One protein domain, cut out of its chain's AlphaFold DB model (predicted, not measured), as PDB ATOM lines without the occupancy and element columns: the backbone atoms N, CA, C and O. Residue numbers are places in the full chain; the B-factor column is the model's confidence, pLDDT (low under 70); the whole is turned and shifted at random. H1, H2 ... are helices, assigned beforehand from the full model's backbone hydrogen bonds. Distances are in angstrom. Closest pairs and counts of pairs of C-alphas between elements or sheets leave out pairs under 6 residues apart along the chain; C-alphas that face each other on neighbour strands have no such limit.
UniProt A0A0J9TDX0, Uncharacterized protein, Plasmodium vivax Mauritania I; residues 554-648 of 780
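AT A GLANCE: This is residues 554 to 648 of the 780 residues of an uncharacterized protein of Plasmodium vivax Mauritania I (UniProt A0A0J9TDX0). Three helices of similar length stand nearly side by side as a small up-and-down bundle, their centres making a triangle, with a long tail without named elements folded back along them. H2 and H1 make a close helical hairpin, H3 packs on H1 through part of that helix only, and residues 628 to 635 of the tail cover the groove between H2 and H3 before the last residues turn back along H3. The printed part has 95 residues with three named helices, in the order H1, H2, H3, and no named strand; the class is all helix. It is compact, with a radius of gyration of the C-alphas of 13.5 A, and only just elongated, spanning 42 by 28 by 19 A.

IN THESE COORDINATES: Begin with the longest helix, H2, residues 578 to 595. Find C-alpha 578 at (179.409, 134.620, 112.935); from there the helix runs 25.7 A to C-alpha 595 at (179.160, 147.763, 90.812). Go back to the first printed residue for H1, residues 554 to 569, which begins with C-alpha 554 at (184.929, 136.301, 91.253) and is 22.7 A long. After H2 look for H3, residues 602 to 617, which is 22.6 A long and ends with C-alpha 617 at (165.342, 129.368, 103.486).

HOW THE PARTS SIT: H1, H2 and H3 form a bundle, helices set together at small tilts, and it is up and down, each helix running against the one before it. Start at Leu 585 in H2: its C-alpha is 5.8 A from that of Ser 562 in H1, the closest pair of these two helices. H2 and H1 touch and form a helical hairpin, with a shallow tilt of 20 degrees, opposite ways. H1 also touches H3, with residues 556 to 563 alone; the closest C-alphas are those of Leu 556 and Leu 604, 7.5 A apart. These two run the same way at a shallow tilt of 6 degrees. H2 and H3 are close but not clearly touching, with the C-alphas of Tyr 589 and Leu 608 closest at 7.5 A; they run opposite ways at a shallow tilt of 21 degrees. In H1, H2 and H3 every O i to N i+4 pair is within hydrogen-bond range.

THE WHOLE: The two C-alphas farthest apart are those of Asn 574 and Gly 639, at 42.9 A. The printed part has no cut. The links from H1 to H2, 8 residues, and from H2 to H3, 6 residues, are both short. Residues 618 to 648 hold no named element, and their C-alphas lie 6 to 21 A from the mean of the C-alphas. The mean pLDDT of the printed part is 74.4; look for low values, under 70, at residues 573 to 575, 598 to 600, 603, 620 to 625 and 627 to 648.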
ATOM      1  N   LYS A 554     184.160 136.234  90.003       92.19
ATOM      2  CA  LYS A 554     184.929 136.301  91.253       92.19
ATOM      3  C   LYS A 554     184.101 136.853  92.408       92.19
ATOM      4  O   LYS A 554     184.088 136.267  93.483       92.19
ATOM      5  N   LEU A 555     183.399 137.967  92.198       92.38
ATOM      6  CA  LEU A 555     182.592 138.571  93.260       92.38
ATOM      7  C   LEU A 555     181.425 137.659  93.675       92.38
ATOM      8  O   LEU A 555     181.184 137.501  94.870       92.38
ATOM      9  N   LEU A 556     180.749 137.014  92.715       92.75
ATOM     10  CA  LEU A 556     179.672 136.059  92.998       92.75
ATOM     11  C   LEU A 556     180.171 134.820  93.756       92.75
ATOM     12  O   LEU A 556     179.520 134.373  94.696       92.75
ATOM     13  N   TYR A 557     181.320 134.269  93.373       93.25
ATOM     14  CA  TYR A 557     181.848 133.056  93.994       93.25
ATOM     15  C   TYR A 557     182.476 133.332  95.368       93.25
ATOM     16  O   TYR A 557     182.223 132.572  96.293       93.25
ATOM     17  N   ASN A 558     183.124 134.485  95.576       92.12
ATOM     18  CA  ASN A 558     183.514 134.943  96.917       92.12
ATOM     19  C   ASN A 558     182.295 135.087  97.862       92.12
ATOM     20  O   ASN A 558     182.392 134.836  99.065       92.12
ATOM     21  N   LEU A 559     181.140 135.506  97.332       93.56
ATOM     22  CA  LEU A 559     179.875 135.572  98.071       93.56
ATOM     23  C   LEU A 559     179.315 134.165  98.373       93.56
ATOM     24  O   LEU A 559     178.792 133.946  99.465       93.56
ATOM     25  N   TYR A 560     179.461 133.206  97.453       92.88
ATOM     26  CA  TYR A 560     179.138 131.795  97.698       92.88
ATOM     27  C   TYR A 560     180.044 131.160  98.763       92.88
ATOM     28  O   TYR A 560     179.523 130.503  99.658       92.88
ATOM     29  N   ASP A 561     181.357 131.408  98.729       91.56
ATOM     30  CA  ASP A 561     182.313 130.952  99.752       91.56
ATOM     31  C   ASP A 561     181.944 131.494 101.141       91.56
ATOM     32  O   ASP A 561     181.902 130.762 102.130       91.56
ATOM     33  N   SER A 562     181.609 132.786 101.206       89.44
ATOM     34  CA  SER A 562     181.177 133.448 102.441       89.44
ATOM     35  C   SER A 562     179.880 132.832 102.986       89.44
ATOM     36  O   SER A 562     179.734 132.642 104.193       89.44
ATOM     37  N   TYR A 563     178.942 132.480 102.098       89.00
ATOM     38  CA  TYR A 563     177.701 131.801 102.469       89.00
ATOM     39  C   TYR A 563     177.934 130.357 102.934       89.00
ATOM     40  O   TYR A 563     177.337 129.950 103.928       89.00
ATOM     41  N   GLU A 564     178.810 129.598 102.271       87.50
ATOM     42  CA  GLU A 564     179.172 128.226 102.648       87.50
ATOM     43  C   GLU A 564     179.705 128.168 104.088       87.50
ATOM     44  O   GLU A 564     179.190 127.406 104.914       87.50
ATOM     45  N   VAL A 565     180.670 129.036 104.418       83.88
ATOM     46  CA  VAL A 565     181.275 129.134 105.758       83.88
ATOM     47  C   VAL A 565     180.229 129.483 106.823       83.88
ATOM     48  O   VAL A 565     180.142 128.811 107.854       83.88
ATOM     49  N   LEU A 566     179.384 130.488 106.573       83.50
ATOM     50  CA  LEU A 566     178.310 130.881 107.494       83.50
ATOM     51  C   LEU A 566     177.257 129.781 107.674       83.50
ATOM     52  O   LEU A 566     176.794 129.536 108.789       83.50
ATOM     53  N   ASN A 567     176.888 129.100 106.591       82.25
ATOM     54  CA  ASN A 567     175.911 128.021 106.615       82.25
ATOM     55  C   ASN A 567     176.435 126.792 107.379       82.25
ATOM     56  O   ASN A 567     175.660 126.155 108.088       82.25
ATOM     57  N   TYR A 568     177.737 126.493 107.316       79.25
ATOM     58  CA  TYR A 568     178.369 125.475 108.166       79.25
ATOM     59  C   TYR A 568     178.360 125.878 109.653       79.25
ATOM     60  O   TYR A 568     178.013 125.083 110.527       79.25
ATOM     61  N   LYS A 569     178.684 127.140 109.957       78.88
ATOM     62  CA  LYS A 569     178.758 127.670 111.333       78.88
ATOM     63  C   LYS A 569     177.408 127.848 112.036       78.88
ATOM     64  O   LYS A 569     177.380 128.042 113.252       78.88
ATOM     65  N   ILE A 570     176.293 127.780 111.309       73.81
ATOM     66  CA  ILE A 570     174.952 128.163 111.784       73.81
ATOM     67  C   ILE A 570     174.520 127.470 113.095       73.81
ATOM     68  O   ILE A 570     173.863 128.080 113.946       73.81
ATOM     69  N   ASP A 571     174.934 126.218 113.309       70.00
ATOM     70  CA  ASP A 571     174.594 125.429 114.502       70.00
ATOM     71  C   ASP A 571     175.644 125.515 115.630       70.00
ATOM     72  O   ASP A 571     175.357 125.137 116.769       70.00
ATOM     73  N   SER A 572     176.814 126.117 115.376       71.06
ATOM     74  CA  SER A 572     177.846 126.381 116.390       71.06
ATOM     75  C   SER A 572     177.430 127.531 117.312       71.06
ATOM     76  O   SER A 572     177.648 128.711 117.017       71.06
ATOM     77  N   LYS A 573     176.778 127.204 118.436       62.53
ATOM     78  CA  LYS A 573     176.155 128.187 119.351       62.53
ATOM     79  C   LYS A 573     177.123 129.170 120.021       62.53
ATOM     80  O   LYS A 573     176.652 130.161 120.570       62.53
ATOM     81  N   ASN A 574     178.431 128.921 119.946       65.31
ATOM     82  CA  ASN A 574     179.463 129.706 120.626       65.31
ATOM     83  C   ASN A 574     180.363 130.508 119.662       65.31
ATOM     84  O   ASN A 574     181.337 131.101 120.118       65.31
ATOM     85  N   ASP A 575     180.087 130.520 118.350       68.94
ATOM     86  CA  ASP A 575     180.890 131.293 117.393       68.94
ATOM     87  C   ASP A 575     180.626 132.806 117.544       68.94
ATOM     88  O   ASP A 575     179.557 133.312 117.195       68.94
ATOM     89  N   THR A 576     181.619 133.523 118.077       73.88
ATOM     90  CA  THR A 576     181.610 134.981 118.289       73.88
ATOM     91  C   THR A 576     181.854 135.794 117.017       73.88
ATOM     92  O   THR A 576     181.603 136.997 117.009       73.88
ATOM     93  N   HIS A 577     182.333 135.166 115.943       80.12
ATOM     94  CA  HIS A 577     182.665 135.812 114.672       80.12
ATOM     95  C   HIS A 577     181.527 135.729 113.650       80.12
ATOM     96  O   HIS A 577     181.482 136.570 112.755       80.12
ATOM     97  N   PHE A 578     180.564 134.815 113.827       82.38
ATOM     98  CA  PHE A 578     179.409 134.620 112.935       82.38
ATOM     99  C   PHE A 578     178.731 135.932 112.500       82.38
ATOM    100  O   PHE A 578     178.506 136.141 111.313       82.38
ATOM    101  N   CYS A 579     178.429 136.852 113.427       80.25
ATOM    102  CA  CYS A 579     177.780 138.123 113.065       80.25
ATOM    103  C   CYS A 579     178.705 139.097 112.308       80.25
ATOM    104  O   CYS A 579     178.209 139.962 111.591       80.25
ATOM    105  N   THR A 580     180.028 138.956 112.436       84.06
ATOM    106  CA  THR A 580     181.013 139.733 111.662       84.06
ATOM    107  C   THR A 580     181.100 139.189 110.240       84.06
ATOM    108  O   THR A 580     180.843 139.923 109.295       84.06
ATOM    109  N   GLU A 581     181.298 137.879 110.088       84.94
ATOM    110  CA  GLU A 581     181.313 137.201 108.782       84.94
ATOM    111  C   GLU A 581     179.982 137.392 108.025       84.94
ATOM    112  O   GLU A 581     179.958 137.579 106.810       84.94
ATOM    113  N   PHE A 582     178.854 137.429 108.744       83.06
ATOM    114  CA  PHE A 582     177.540 137.762 108.189       83.06
ATOM    115  C   PHE A 582     177.459 139.223 107.722       83.06
ATOM    116  O   PHE A 582     176.929 139.507 106.646       83.06
ATOM    117  N   ASN A 583     178.035 140.160 108.482       83.25
ATOM    118  CA  ASN A 583     178.162 141.552 108.058       83.25
ATOM    119  C   ASN A 583     179.048 141.699 106.809       83.25
ATOM    120  O   ASN A 583     178.734 142.558 105.977       83.25
ATOM    121  N   ASP A 584     180.082 140.868 106.658       84.81
ATOM    122  CA  ASP A 584     180.969 140.821 105.490       84.81
ATOM    123  C   ASP A 584     180.265 140.235 104.259       84.81
ATOM    124  O   ASP A 584     180.336 140.829 103.182       84.81
ATOM    125  N   LEU A 585     179.482 139.158 104.416       88.50
ATOM    126  CA  LEU A 585     178.616 138.623 103.358       88.50
ATOM    127  C   LEU A 585     177.634 139.686 102.837       88.50
ATOM    128  O   LEU A 585     177.455 139.819 101.626       88.50
ATOM    129  N   PHE A 586     177.039 140.490 103.724       85.06
ATOM    130  CA  PHE A 586     176.182 141.613 103.318       85.06
ATOM    131  C   PHE A 586     176.965 142.662 102.524       85.06
ATOM    132  O   PHE A 586     176.484 143.155 101.508       85.06
ATOM    133  N   THR A 587     178.184 142.980 102.960       86.12
ATOM    134  CA  THR A 587     179.055 143.943 102.275       86.12
ATOM    135  C   THR A 587     179.470 143.435 100.888       86.12
ATOM    136  O   THR A 587     179.457 144.202  99.927       86.12
ATOM    137  N   ALA A 588     179.752 142.136 100.742       88.62
ATOM    138  CA  ALA A 588     180.005 141.496  99.451       88.62
ATOM    139  C   ALA A 588     178.767 141.528  98.533       88.62
ATOM    140  O   ALA A 588     178.893 141.854  97.353       88.62
ATOM    141  N   TYR A 589     177.574 141.257  99.076       90.06
ATOM    142  CA  TYR A 589     176.302 141.311  98.347       90.06
ATOM    143  C   TYR A 589     176.019 142.720  97.797       90.06
ATOM    144  O   TYR A 589     175.836 142.887  96.590       90.06
ATOM    145  N   SER A 590     176.063 143.746  98.656       86.94
ATOM    146  CA  SER A 590     175.877 145.149  98.257       86.94
ATOM    147  C   SER A 590     176.926 145.606  97.241       86.94
ATOM    148  O   SER A 590     176.570 146.197  96.226       86.94
ATOM    149  N   LYS A 591     178.204 145.239  97.423       88.75
ATOM    150  CA  LYS A 591     179.289 145.606  96.495       88.75
ATOM    151  C   LYS A 591     179.058 145.116  95.060       88.75
ATOM    152  O   LYS A 591     179.500 145.781  94.126       88.75
ATOM    153  N   ILE A 592     178.368 143.991  94.857       90.19
ATOM    154  CA  ILE A 592     177.995 143.519  93.511       90.19
ATOM    155  C   ILE A 592     176.874 144.389  92.926       90.19
ATOM    156  O   ILE A 592     176.921 144.745  91.748       90.19
ATOM    157  N   ILE A 593     175.898 144.765  93.751       88.38
ATOM    158  CA  ILE A 593     174.766 145.613  93.361       88.38
ATOM    159  C   ILE A 593     175.233 147.028  92.983       88.38
ATOM    160  O   ILE A 593     174.821 147.551  91.951       88.38
ATOM    161  N   ASP A 594     176.148 147.620  93.751       86.69
ATOM    162  CA  ASP A 594     176.672 148.972  93.503       86.69
ATOM    163  C   ASP A 594     177.657 149.035  92.316       86.69
ATOM    164  O   ASP A 594     177.920 150.108  91.747       86.69
ATOM    165  N   ALA A 595     178.225 147.887  91.927       86.06
ATOM    166  CA  ALA A 595     179.160 147.763  90.812       86.06
ATOM    167  C   ALA A 595     178.468 147.628  89.444       86.06
ATOM    168  O   ALA A 595     178.976 148.178  88.464       86.06
ATOM    169  N   TYR A 596     177.324 146.936  89.359       84.12
ATOM    170  CA  TYR A 596     176.716 146.526  88.085       84.12
ATOM    171  C   TYR A 596     175.235 146.905  87.962       84.12
ATOM    172  O   TYR A 596     174.483 146.855  88.926       84.12
ATOM    173  N   LYS A 597     174.774 147.213  86.743       79.12
ATOM    174  CA  LYS A 597     173.342 147.416  86.453       79.12
ATOM    175  C   LYS A 597     172.640 146.093  86.141       79.12
ATOM    176  O   LYS A 597     173.240 145.207  85.527       79.12
ATOM    177  N   ILE A 598     171.348 145.996  86.470       66.88
ATOM    178  CA  ILE A 598     170.502 144.834  86.132       66.88
ATOM    179  C   ILE A 598     170.433 144.634  84.612       66.88
ATOM    180  O   ILE A 598     170.589 143.506  84.142       66.88
ATOM    181  N   SER A 599     170.276 145.719  83.844       61.91
ATOM    182  CA  SER A 599     170.266 145.707  82.372       61.91
ATOM    183  C   SER A 599     171.489 145.017  81.760       61.91
ATOM    184  O   SER A 599     171.360 144.263  80.798       61.91
ATOM    185  N   ASP A 600     172.662 145.234  82.357       65.19
ATOM    186  CA  ASP A 600     173.965 144.888  81.776       65.19
ATOM    187  C   ASP A 600     174.528 143.573  82.358       65.19
ATOM    188  O   ASP A 600     175.599 143.106  81.963       65.19
ATOM    189  N   SER A 601     173.854 143.006  83.369       70.81
ATOM    190  CA  SER A 601     174.321 141.851  84.158       70.81
ATOM    191  C   SER A 601     173.172 140.966  84.667       70.81
ATOM    192  O   SER A 601     173.253 140.403  85.759       70.81
ATOM    193  N   LYS A 602     172.083 140.822  83.899       70.56
ATOM    194  CA  LYS A 602     170.831 140.185  84.358       70.56
ATOM    195  C   LYS A 602     171.000 138.786  84.980       70.56
ATOM    196  O   LYS A 602     170.284 138.454  85.922       70.56
ATOM    197  N   PHE A 603     171.950 137.977  84.500       69.81
ATOM    198  CA  PHE A 603     172.227 136.644  85.058       69.81
ATOM    199  C   PHE A 603     172.915 136.697  86.430       69.81
ATOM    200  O   PHE A 603     172.542 135.937  87.317       69.81
ATOM    201  N   LEU A 604     173.835 137.643  86.644       80.19
ATOM    202  CA  LEU A 604     174.463 137.885  87.947       80.19
ATOM    203  C   LEU A 604     173.406 138.261  88.998       80.19
ATOM    204  O   LEU A 604     173.388 137.704  90.090       80.19
ATOM    205  N   PHE A 605     172.456 139.130  88.636       78.75
ATOM    206  CA  PHE A 605     171.330 139.495  89.505       78.75
ATOM    207  C   PHE A 605     170.328 138.352  89.742       78.75
ATOM    208  O   PHE A 605     169.697 138.309  90.798       78.75
ATOM    209  N   MET A 606     170.201 137.398  88.812       73.62
ATOM    210  CA  MET A 606     169.430 136.171  89.044       73.62
ATOM    211  C   MET A 606     170.100 135.293  90.111       73.62
ATOM    212  O   MET A 606     169.433 134.826  91.030       73.62
ATOM    213  N   GLU A 607     171.424 135.135  90.059       81.06
ATOM    214  CA  GLU A 607     172.156 134.370  91.072       81.06
ATOM    215  C   GLU A 607     172.238 135.090  92.433       81.06
ATOM    216  O   GLU A 607     172.153 134.435  93.475       81.06
ATOM    217  N   LEU A 608     172.266 136.432  92.458       85.44
ATOM    218  CA  LEU A 608     172.054 137.220  93.686       85.44
ATOM    219  C   LEU A 608     170.656 137.011  94.292       85.44
ATOM    220  O   LEU A 608     170.498 137.057  95.516       85.44
ATOM    221  N   LYS A 609     169.631 136.769  93.466       81.56
ATOM    222  CA  LYS A 609     168.303 136.383  93.960       81.56
ATOM    223  C   LYS A 609     168.321 134.963  94.530       81.56
ATOM    224  O   LYS A 609     167.801 134.752  95.623       81.56
ATOM    225  N   ASN A 610     168.963 134.018  93.843       79.88
ATOM    226  CA  ASN A 610     169.073 132.627  94.295       79.88
ATOM    227  C   ASN A 610     169.765 132.524  95.665       79.88
ATOM    228  O   ASN A 610     169.216 131.903  96.574       79.88
ATOM    229  N   ILE A 611     170.916 133.181  95.856       83.56
ATOM    230  CA  ILE A 611     171.640 133.141  97.139       83.56
ATOM    231  C   ILE A 611     170.873 133.852  98.263       83.56
ATOM    232  O   ILE A 611     170.854 133.358  99.387       83.56
ATOM    233  N   LYS A 612     170.136 134.934  97.964       84.81
ATOM    234  CA  LYS A 612     169.208 135.541  98.931       84.81
ATOM    235  C   LYS A 612     168.122 134.548  99.369       84.81
ATOM    236  O   LYS A 612     167.895 134.402 100.567       84.81
ATOM    237  N   CYS A 613     167.506 133.825  98.433       79.25
ATOM    238  CA  CYS A 613     166.515 132.801  98.771       79.25
ATOM    239  C   CYS A 613     167.105 131.638  99.588       79.25
ATOM    240  O   CYS A 613     166.399 131.071 100.419       79.25
ATOM    241  N   LEU A 614     168.383 131.293  99.396       79.62
ATOM    242  CA  LEU A 614     169.081 130.310 100.233       79.62
ATOM    243  C   LEU A 614     169.302 130.836 101.665       79.62
ATOM    244  O   LEU A 614     169.008 130.119 102.620       79.62
ATOM    245  N   ILE A 615     169.717 132.099 101.825       81.06
ATOM    246  CA  ILE A 615     169.880 132.763 103.135       81.06
ATOM    247  C   ILE A 615     168.549 132.844 103.901       81.06
ATOM    248  O   ILE A 615     168.519 132.581 105.107       81.06
ATOM    249  N   GLU A 616     167.451 133.171 103.209       78.19
ATOM    250  CA  GLU A 616     166.089 133.159 103.762       78.19
ATOM    251  C   GLU A 616     165.670 131.739 104.177       78.19
ATOM    252  O   GLU A 616     165.362 131.506 105.348       78.19
ATOM    253  N   LYS A 617     165.744 130.767 103.255       79.62
ATOM    254  CA  LYS A 617     165.342 129.368 103.486       79.62
ATOM    255  C   LYS A 617     166.106 128.710 104.636       79.62
ATOM    256  O   LYS A 617     165.499 128.038 105.466       79.62
ATOM    257  N   ASN A 618     167.425 128.890 104.696       74.44
ATOM    258  CA  ASN A 618     168.262 128.252 105.713       74.44
ATOM    259  C   ASN A 618     168.204 128.976 107.073       74.44
ATOM    260  O   ASN A 618     168.885 128.568 108.014       74.44
ATOM    261  N   LYS A 619     167.356 130.012 107.206       72.62
ATOM    262  CA  LYS A 619     167.021 130.679 108.473       72.62
ATOM    263  C   LYS A 619     168.257 131.182 109.244       72.62
ATOM    264  O   LYS A 619     168.249 131.187 110.476       72.62
ATOM    265  N   LEU A 620     169.299 131.664 108.543       69.62
ATOM    266  CA  LEU A 620     170.558 132.149 109.154       69.62
ATOM    267  C   LEU A 620     170.310 133.131 110.315       69.62
ATOM    268  O   LEU A 620     170.947 133.030 111.362       69.62
ATOM    269  N   MET A 621     169.322 134.018 110.162       58.34
ATOM    270  CA  MET A 621     168.946 135.018 111.168       58.34
ATOM    271  C   MET A 621     167.889 134.574 112.188       58.34
ATOM    272  O   MET A 621     167.653 135.301 113.146       58.34
ATOM    273  N   SER A 622     167.260 133.401 112.049       61.41
ATOM    274  CA  SER A 622     166.347 132.886 113.087       61.41
ATOM    275  C   SER A 622     167.077 132.077 114.171       61.41
ATOM    276  O   SER A 622     166.456 131.668 115.152       61.41
ATOM    277  N   LYS A 623     168.384 131.824 113.995       58.41
ATOM    278  CA  LYS A 623     169.252 131.095 114.941       58.41
ATOM    279  C   LYS A 623     170.241 132.003 115.701       58.41
ATOM    280  O   LYS A 623     170.858 131.535 116.662       58.41
ATOM    281  N   ARG A 624     170.433 133.269 115.298       64.81
ATOM    282  CA  ARG A 624     171.413 134.220 115.873       64.81
ATOM    283  C   ARG A 624     170.867 135.652 115.901       64.81
ATOM    284  O   ARG A 624     170.305 136.118 114.918       64.81
ATOM    285  N   ASN A 625     171.120 136.368 116.998       65.75
ATOM    286  CA  ASN A 625     170.764 137.782 117.152       65.75
ATOM    287  C   ASN A 625     171.900 138.690 116.641       65.75
ATOM    288  O   ASN A 625     172.641 139.251 117.443       65.75
ATOM    289  N   CYS A 626     172.050 138.816 115.321       73.62
ATOM    290  CA  CYS A 626     172.923 139.830 114.712       73.62
ATOM    291  C   CYS A 626     172.151 141.140 114.442       73.62
ATOM    292  O   CYS A 626     170.919 141.139 114.399       73.62
ATOM    293  N   GLU A 627     172.860 142.261 114.273       68.50
ATOM    294  CA  GLU A 627     172.243 143.589 114.106       68.50
ATOM    295  C   GLU A 627     171.569 143.778 112.735       68.50
ATOM    296  O   GLU A 627     170.402 144.177 112.678       68.50
ATOM    297  N   LYS A 628     172.277 143.456 111.639       68.62
ATOM    298  CA  LYS A 628     171.710 143.413 110.276       68.62
ATOM    299  C   LYS A 628     170.701 142.270 110.151       68.62
ATOM    300  O   LYS A 628     170.884 141.201 110.731       68.62
ATOM    301  N   LYS A 629     169.659 142.463 109.342       66.75
ATOM    302  CA  LYS A 629     168.571 141.501 109.099       66.75
ATOM    303  C   LYS A 629     168.500 141.123 107.624       66.75
ATOM    304  O   LYS A 629     168.910 141.883 106.757       66.75
ATOM    305  N   ILE A 630     167.901 139.971 107.309       63.84
ATOM    306  CA  ILE A 630     167.749 139.512 105.909       63.84
ATOM    307  C   ILE A 630     166.947 140.518 105.056       63.84
ATOM    308  O   ILE A 630     167.202 140.668 103.862       63.84
ATOM    309  N   SER A 631     166.050 141.283 105.687       62.03
ATOM    310  CA  SER A 631     165.331 142.413 105.084       62.03
ATOM    311  C   SER A 631     166.242 143.463 104.437       62.03
ATOM    312  O   SER A 631     165.818 144.112 103.481       62.03
ATOM    313  N   ASP A 632     167.479 143.609 104.920       66.38
ATOM    314  CA  ASP A 632     168.424 144.624 104.453       66.38
ATOM    315  C   ASP A 632     169.180 144.166 103.183       66.38
ATOM    316  O   ASP A 632     169.804 144.988 102.513       66.38
ATOM    317  N   LEU A 633     169.063 142.885 102.782       68.88
ATOM    318  CA  LEU A 633     169.464 142.400 101.450       68.88
ATOM    319  C   LEU A 633     168.466 142.893 100.393       68.88
ATOM    320  O   LEU A 633     167.607 142.145  99.909       68.88
ATOM    321  N   THR A 634     168.537 144.172 100.043       67.25
ATOM    322  CA  THR A 634     167.688 144.773  99.013       67.25
ATOM    323  C   THR A 634     168.284 144.559  97.621       67.25
ATOM    324  O   THR A 634     169.387 144.997  97.317       67.25
ATOM    325  N   LEU A 635     167.531 143.889  96.742       67.19
ATOM    326  CA  LEU A 635     167.773 143.951  95.296       67.19
ATOM    327  C   LEU A 635     167.236 145.293  94.755       67.19
ATOM    328  O   LEU A 635     166.227 145.782  95.282       67.19
ATOM    329  N   PRO A 636     167.842 145.887  93.705       61.53
ATOM    330  CA  PRO A 636     167.331 147.118  93.112       61.53
ATOM    331  C   PRO A 636     165.906 146.954  92.576       61.53
ATOM    332  O   PRO A 636     165.555 145.932  91.984       61.53
ATOM    333  N   LYS A 637     165.086 147.988  92.769       52.75
ATOM    334  CA  LYS A 637     163.691 148.026  92.317       52.75
ATOM    335  C   LYS A 637     163.594 148.688  90.940       52.75
ATOM    336  O   LYS A 637     163.339 149.884  90.854       52.75
ATOM    337  N   GLU A 638     163.759 147.903  89.880       42.00
ATOM    338  CA  GLU A 638     163.313 148.273  88.526       42.00
ATOM    339  C   GLU A 638     162.023 147.518  88.158       42.00
ATOM    340  O   GLU A 638     161.687 146.503  88.769       42.00
ATOM    341  N   GLY A 639     161.281 148.018  87.163       42.34
ATOM    342  CA  GLY A 639     159.923 147.568  86.810       42.34
ATOM    343  C   GLY A 639     159.783 146.168  86.189       42.34
ATOM    344  O   GLY A 639     158.733 145.860  85.631       42.34
ATOM    345  N   ASP A 640     160.807 145.314  86.261       42.47
ATOM    346  CA  ASP A 640     160.749 143.936  85.764       42.47
ATOM    347  C   ASP A 640     160.262 142.988  86.876       42.47
ATOM    348  O   ASP A 640     161.003 142.603  87.788       42.47
ATOM    349  N   GLY A 641     158.972 142.643  86.821       45.00
ATOM    350  CA  GLY A 641     158.215 142.038  87.925       45.00
ATOM    351  C   GLY A 641     158.705 140.676  88.438       45.00
ATOM    352  O   GLY A 641     158.225 140.219  89.475       45.00
ATOM    353  N   ASP A 642     159.660 140.021  87.773       49.38
ATOM    354  CA  ASP A 642     160.281 138.787  88.271       49.38
ATOM    355  C   ASP A 642     161.257 139.016  89.440       49.38
ATOM    356  O   ASP A 642     161.377 138.146  90.311       49.38
ATOM    357  N   PHE A 643     161.908 140.181  89.538       46.78
ATOM    358  CA  PHE A 643     162.813 140.480  90.660       46.78
ATOM    359  C   PHE A 643     162.063 140.789  91.962       46.78
ATOM    360  O   PHE A 643     162.563 140.489  93.043       46.78
ATOM    361  N   LEU A 644     160.831 141.299  91.858       43.34
ATOM    362  CA  LEU A 644     159.981 141.671  92.996       43.34
ATOM    363  C   LEU A 644     159.225 140.489  93.631       43.34
ATOM    364  O   LEU A 644     158.698 140.626  94.734       43.34
ATOM    365  N   LYS A 645     159.162 139.324  92.969       54.97
ATOM    366  CA  LYS A 645     158.517 138.116  93.517       54.97
ATOM    367  C   LYS A 645     159.309 137.589  94.727       54.97
ATOM    368  O   LYS A 645     160.480 137.250  94.519       54.97
ATOM    369  N   PRO A 646     158.699 137.450  95.923       55.31
ATOM    370  CA  PRO A 646     159.351 136.861  97.092       55.31
ATOM    371  C   PRO A 646     159.921 135.470  96.811       55.31
ATOM    372  O   PRO A 646     159.432 134.746  95.934       55.31
ATOM    373  N   CYS A 647     160.923 135.074  97.590       61.59
ATOM    374  CA  CYS A 647     161.319 133.678  97.681       61.59
ATOM    375  C   CYS A 647     160.134 132.908  98.279       61.59
ATOM    376  O   CYS A 647     159.711 133.186  99.398       61.59
ATOM    377  N   LYS A 648     159.527 132.005  97.499       52.09
ATOM    378  CA  LYS A 648     158.376 131.226  97.969       52.09
ATOM    379  C   LYS A 648     158.838 130.323  99.107       52.09
ATOM    380  O   LYS A 648     159.744 129.515  98.898       52.09
TER     381      LYS A 648